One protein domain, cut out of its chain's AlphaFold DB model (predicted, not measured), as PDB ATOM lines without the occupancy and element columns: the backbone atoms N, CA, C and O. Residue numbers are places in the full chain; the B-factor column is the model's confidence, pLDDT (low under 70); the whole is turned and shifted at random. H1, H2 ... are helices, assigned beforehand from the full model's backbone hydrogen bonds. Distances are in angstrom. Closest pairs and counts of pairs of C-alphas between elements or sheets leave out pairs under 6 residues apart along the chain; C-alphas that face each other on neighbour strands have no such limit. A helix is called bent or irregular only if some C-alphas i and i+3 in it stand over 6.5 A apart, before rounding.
ATOM      1  N   LEU A 146     164.123 239.820 120.342       83.06
ATOM      2  CA  LEU A 146     165.049 240.352 121.345       83.06
ATOM      3  C   LEU A 146     164.638 239.975 122.780       83.06
ATOM      4  O   LEU A 146     165.493 239.667 123.609       83.06
ATOM      5  N   LYS A 147     163.327 239.961 123.063       86.56
ATOM      6  CA  LYS A 147     162.795 239.582 124.379       86.56
ATOM      7  C   LYS A 147     163.055 238.104 124.674       86.56
ATOM      8  O   LYS A 147     163.481 237.781 125.776       86.56
ATOM      9  N   GLN A 148     162.864 237.231 123.687       89.38
ATOM     10  CA  GLN A 148     163.084 235.791 123.841       89.38
ATOM     11  C   GLN A 148     164.557 235.465 124.093       89.38
ATOM     12  O   GLN A 148     164.861 234.683 124.988       89.38
ATOM     13  N   ILE A 149     165.474 236.113 123.367       89.12
ATOM     14  CA  ILE A 149     166.922 235.938 123.568       89.12
ATOM     15  C   ILE A 149     167.327 236.379 124.976       89.12
ATOM     16  O   ILE A 149     168.114 235.704 125.639       89.12
ATOM     17  N   TYR A 150     166.785 237.503 125.448       88.06
ATOM     18  CA  TYR A 150     167.035 237.977 126.805       88.06
ATOM     19  C   TYR A 150     166.514 236.987 127.853       88.06
ATOM     20  O   TYR A 150     167.266 236.585 128.735       88.06
ATOM     21  N   GLU A 151     165.257 236.553 127.740       93.12
ATOM     22  CA  GLU A 151     164.644 235.598 128.672       93.12
ATOM     23  C   GLU A 151     165.380 234.256 128.694       93.12
ATOM     24  O   GLU A 151     165.583 233.685 129.764       93.12
ATOM     25  N   GLN A 152     165.826 233.771 127.533       94.06
ATOM     26  CA  GLN A 152     166.646 232.570 127.433       94.06
ATOM     27  C   GLN A 152     167.979 232.745 128.164       94.06
ATOM     28  O   GLN A 152     168.323 231.917 129.002       94.06
ATOM     29  N   ARG A 153     168.700 233.842 127.904       91.81
ATOM     30  CA  ARG A 153     169.995 234.107 128.543       91.81
ATOM     31  C   ARG A 153     169.860 234.271 130.059       91.81
ATOM     32  O   ARG A 153     170.720 233.811 130.804       91.81
ATOM     33  N   VAL A 154     168.772 234.886 130.523       94.81
ATOM     34  CA  VAL A 154     168.451 234.981 131.953       94.81
ATOM     35  C   VAL A 154     168.193 233.597 132.545       94.81
ATOM     36  O   VAL A 154     168.738 233.298 133.602       94.81
ATOM     37  N   ARG A 155     167.421 232.738 131.869       96.75
ATOM     38  CA  ARG A 155     167.127 231.377 132.341       96.75
ATOM     39  C   ARG A 155     168.379 230.506 132.414       96.75
ATOM     40  O   ARG A 155     168.570 229.804 133.398       96.75
ATOM     41  N   GLU A 156     169.226 230.561 131.391       96.31
ATOM     42  CA  GLU A 156     170.505 229.843 131.369       96.31
ATOM     43  C   GLU A 156     171.395 230.282 132.535       96.31
ATOM     44  O   GLU A 156     171.933 229.441 133.250       96.31
ATOM     45  N   HIS A 157     171.490 231.591 132.779       95.19
ATOM     46  CA  HIS A 157     172.267 232.118 133.895       95.19
ATOM     47  C   HIS A 157     171.675 231.736 135.261       95.19
ATOM     48  O   HIS A 157     172.414 231.342 136.156       95.19
ATOM     49  N   GLN A 158     170.349 231.792 135.420       94.69
ATOM     50  CA  GLN A 158     169.673 231.350 136.646       94.69
ATOM     51  C   GLN A 158     169.912 229.864 136.918       94.69
ATOM     52  O   GLN A 158     170.269 229.504 138.032       94.69
ATOM     53  N   SER A 159     169.813 229.017 135.892       97.88
ATOM     54  CA  SER A 159     170.079 227.584 136.020       97.88
ATOM     55  C   SER A 159     171.529 227.287 136.413       97.88
ATOM     56  O   SER A 159     171.764 226.353 137.176       97.88
ATOM     57  N   GLN A 160     172.497 228.071 135.926       96.12
ATOM     58  CA  GLN A 160     173.897 227.948 136.345       96.12
ATOM     59  C   GLN A 160     174.064 228.274 137.830       96.12
ATOM     60  O   GLN A 160     174.681 227.496 138.549       96.12
ATOM     61  N   LEU A 161     173.464 229.374 138.292       97.06
ATOM     62  CA  LEU A 161     173.512 229.767 139.702       97.06
ATOM     63  C   LEU A 161     172.846 228.723 140.605       97.06
ATOM     64  O   LEU A 161     173.423 228.352 141.619       97.06
ATOM     65  N   GLU A 162     171.679 228.205 140.216       97.31
ATOM     66  CA  GLU A 162     170.983 227.146 140.958       97.31
ATOM     67  C   GLU A 162     171.812 225.858 141.025       97.31
ATOM     68  O   GLU A 162     171.873 225.209 142.066       97.31
ATOM     69  N   HIS A 163     172.479 225.484 139.928       97.88
ATOM     70  CA  HIS A 163     173.352 224.314 139.909       97.88
ATOM     71  C   HIS A 163     174.578 224.503 140.812       97.88
ATOM     72  O   HIS A 163     174.921 223.605 141.579       97.88
ATOM     73  N   GLU A 164     175.222 225.671 140.759       96.69
ATOM     74  CA  GLU A 164     176.354 226.009 141.626       96.69
ATOM     75  C   GLU A 164     175.951 226.054 143.106       96.69
ATOM     76  O   GLU A 164     176.671 225.518 143.949       96.69
ATOM     77  N   GLU A 165     174.792 226.637 143.423       97.06
ATOM     78  CA  GLU A 165     174.229 226.665 144.774       97.06
ATOM     79  C   GLU A 165     173.914 225.251 145.273       97.06
ATOM     80  O   GLU A 165     174.278 224.906 146.397       97.06
ATOM     81  N   ALA A 166     173.318 224.402 144.431       97.88
ATOM     82  CA  ALA A 166     173.038 223.011 144.772       97.88
ATOM     83  C   ALA A 166     174.325 222.222 145.060       97.88
ATOM     84  O   ALA A 166     174.399 221.529 146.072       97.88
ATOM     85  N   LEU A 167     175.362 222.380 144.228       98.19
ATOM     86  CA  LEU A 167     176.669 221.758 144.458       98.19
ATOM     87  C   LEU A 167     177.353 222.295 145.720       98.19
ATOM     88  O   LEU A 167     178.032 221.551 146.429       98.19
ATOM     89  N   ALA A 168     177.222 223.592 146.003       97.50
ATOM     90  CA  ALA A 168     177.743 224.179 147.232       97.50
ATOM     91  C   ALA A 168     177.019 223.604 148.458       97.50
ATOM     92  O   ALA A 168     177.674 223.226 149.428       97.50
ATOM     93  N   LEU A 169     175.692 223.475 148.393       97.38
ATOM     94  CA  LEU A 169     174.878 222.907 149.461       97.38
ATOM     95  C   LEU A 169     175.193 221.423 149.688       97.38
ATOM     96  O   LEU A 169     175.395 221.019 150.832       97.38
ATOM     97  N   GLU A 170     175.323 220.633 148.624       97.44
ATOM     98  CA  GLU A 170     175.746 219.228 148.691       97.44
ATOM     99  C   GLU A 170     177.097 219.092 149.407       97.44
ATOM    100  O   GLU A 170     177.193 218.396 150.415       97.44
ATOM    101  N   LYS A 171     178.104 219.879 149.003       97.00
ATOM    102  CA  LYS A 171     179.413 219.901 149.678       97.00
ATOM    103  C   LYS A 171     179.312 220.258 151.161       97.00
ATOM    104  O   LYS A 171     180.049 219.700 151.973       97.00
ATOM    105  N   THR A 172     178.434 221.193 151.531       95.94
ATOM    106  CA  THR A 172     178.233 221.538 152.948       95.94
ATOM    107  C   THR A 172     177.555 220.415 153.728       95.94
ATOM    108  O   THR A 172     177.929 220.167 154.874       95.94
ATOM    109  N   MET A 173     176.600 219.705 153.119       96.12
ATOM    110  CA  MET A 173     175.957 218.545 153.735       96.12
ATOM    111  C   MET A 173     176.956 217.406 153.948       96.12
ATOM    112  O   MET A 173     177.016 216.866 155.050       96.12
ATOM    113  N   ASP A 174     177.783 217.105 152.947       96.19
ATOM    114  CA  ASP A 174     178.830 216.085 153.036       96.19
ATOM    115  C   ASP A 174     179.867 216.425 154.114       96.19
ATOM    116  O   ASP A 174     180.272 215.565 154.904       96.19
ATOM    117  N   PHE A 175     180.269 217.697 154.201       96.38
ATOM    118  CA  PHE A 175     181.170 218.174 155.250       96.38
ATOM    119  C   PHE A 175     180.577 217.951 156.652       96.38
ATOM    120  O   PHE A 175     181.245 217.399 157.520       96.38
ATOM    121  N   LEU A 176     179.306 218.301 156.868       94.06
ATOM    122  CA  LEU A 176     178.643 218.103 158.163       94.06
ATOM    123  C   LEU A 176     178.428 216.624 158.506       94.06
ATOM    124  O   LEU A 176     178.523 216.240 159.668       94.06
ATOM    125  N   GLN A 177     178.129 215.781 157.516       92.00
ATOM    126  CA  GLN A 177     177.934 214.343 157.735       92.00
ATOM    127  C   GLN A 177     179.241 213.598 158.018       92.00
ATOM    128  O   GLN A 177     179.211 212.537 158.638       92.00
ATOM    129  N   SER A 178     180.377 214.133 157.571       94.44
ATOM    130  CA  SER A 178     181.696 213.538 157.806       94.44
ATOM    131  C   SER A 178     182.360 213.993 159.113       94.44
ATOM    132  O   SER A 178     183.347 213.380 159.520       94.44
ATOM    133  N   ASP A 179     181.815 215.002 159.802       95.00
ATOM    134  CA  ASP A 179     182.354 215.521 161.063       95.00
ATOM    135  C   ASP A 179     181.809 214.757 162.299       95.00
ATOM    136  O   ASP A 179     180.620 214.864 162.635       95.00
ATOM    137  N   PRO A 180     182.654 213.997 163.028       90.88
ATOM    138  CA  PRO A 180     182.226 213.246 164.204       90.88
ATOM    139  C   PRO A 180     181.803 214.137 165.383       90.88
ATOM    140  O   PRO A 180     180.949 213.714 166.167       90.88
ATOM    141  N   GLU A 181     182.344 215.353 165.527       91.88
ATOM    142  CA  GLU A 181     181.959 216.273 166.610       91.88
ATOM    143  C   GLU A 181     180.549 216.833 166.385       91.88
ATOM    144  O   GLU A 181     179.742 216.927 167.323       91.88
ATOM    145  N   TYR A 182     180.219 217.135 165.125       90.31
ATOM    146  CA  TYR A 182     178.880 217.550 164.720       90.31
ATOM    147  C   TYR A 182     177.857 216.426 164.931       90.31
ATOM    148  O   TYR A 182     176.812 216.649 165.551       90.31
ATOM    149  N   LEU A 183     178.169 215.196 164.505       89.50
ATOM    150  CA  LEU A 183     177.297 214.031 164.713       89.50
ATOM    151  C   LEU A 183     177.076 213.711 166.201       89.50
ATOM    152  O   LEU A 183     175.947 213.413 166.602       89.50
ATOM    153  N   ALA A 184     178.120 213.807 167.031       90.06
ATOM    154  CA  ALA A 184     178.013 213.615 168.478       90.06
ATOM    155  C   ALA A 184     177.115 214.680 169.129       90.06
ATOM    156  O   ALA A 184     176.223 214.343 169.911       90.06
ATOM    157  N   SER A 185     177.281 215.951 168.746       88.44
ATOM    158  CA  SER A 185     176.432 217.053 169.221       88.44
ATOM    159  C   SER A 185     174.960 216.860 168.832       88.44
ATOM    160  O   SER A 185     174.061 217.100 169.643       88.44
ATOM    161  N   LEU A 186     174.699 216.367 167.616       87.25
ATOM    162  CA  LEU A 186     173.350 216.078 167.125       87.25
ATOM    163  C   LEU A 186     172.690 214.926 167.907       87.25
ATOM    164  O   LEU A 186     171.505 214.995 168.241       87.25
ATOM    165  N   ALA A 187     173.460 213.890 168.257       87.19
ATOM    166  CA  ALA A 187     172.997 212.794 169.107       87.19
ATOM    167  C   ALA A 187     172.668 213.267 170.536       87.19
ATOM    168  O   ALA A 187     171.636 212.877 171.089       87.19
ATOM    169  N   SER A 188     173.485 214.158 171.113       86.81
ATOM    170  CA  SER A 188     173.237 214.748 172.436       86.81
ATOM    171  C   SER A 188     171.994 215.653 172.475       86.81
ATOM    172  O   SER A 188     171.248 215.621 173.456       86.81
ATOM    173  N   GLN A 189     171.707 216.412 171.409       81.00
ATOM    174  CA  GLN A 189     170.462 217.193 171.311       81.00
ATOM    175  C   GLN A 189     169.222 216.296 171.203       81.00
ATOM    176  O   GLN A 189     168.204 216.548 171.842       81.00
ATOM    177  N   LYS A 190     169.309 215.194 170.449       79.94
ATOM    178  CA  LYS A 190     168.179 214.268 170.286       79.94
ATOM    179  C   LYS A 190     167.813 213.542 171.589       79.94
ATOM    180  O   LYS A 190     166.648 213.206 171.792       79.94
ATOM    181  N   ALA A 191     168.788 213.333 172.473       70.31
ATOM    182  CA  ALA A 191     168.586 212.718 173.785       70.31
ATOM    183  C   ALA A 191     167.951 213.659 174.829       70.31
ATOM    184  O   ALA A 191     167.372 213.177 175.795       70.31
TER     185      ALA A 191
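This is residues 146 to 191 of the 279 residues of a protein of Globisporangium ultimum (strain ATCC 200006 / CBS 805.95 / DAOM BR144) (UniProt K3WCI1). One long helix, H1, makes nearly the whole length of the model, and a much shorter helix, H2, turns off from its far end, so that the two form an L with one long and one short arm. The helices meet at a corner and do not fold back on each other, and both arms stand free. The printed part has 46 residues with two named helices, H1 then H2, and no named strand; its class is all helix. It is extended, with a radius of gyration of the C-alphas of 18.6 A, and its C-alphas span 59 by 17 by 6 A.

H1 covers residues 146 to 178 and measures 48.2 A from first to last C-alpha. It begins with C-alpha 146 at (165.049, 240.352, 121.345) and ends with C-alpha 178 at (181.696, 213.538, 157.806). H2 covers residues 180 to 191, 16.7 A from first to last C-alpha, and ends with C-alpha 191 at (168.586, 212.718, 173.785).

H1 and H2 touch only at the corner by their link, and only just, with 3 pairs of C-alphas within 8 A. H1 touches H2 with residues 176 to 177 alone, and H2 touches H1 with residues 182 to 183 alone. The closest C-alphas of the two helices are those of Leu 176 and Tyr 182, 6.6 A apart. Their lines are about perpendicular, at 83 degrees, and their centres are 31.0 A apart. In both H1 and H2 every O i to N i+4 pair is within hydrogen-bond range. Neither helix is bent.

The outline is a rod. The two C-alphas farthest apart are those of Leu 146 and Ala 191, at 59.4 A. The printed part has no cut, and the link from H1 to H2, the single residue Asp 179, is tight. The mean pLDDT of the printed part is 92.4, and no printed residue is under 70; the mean is 95 in H1 and 86 in H2.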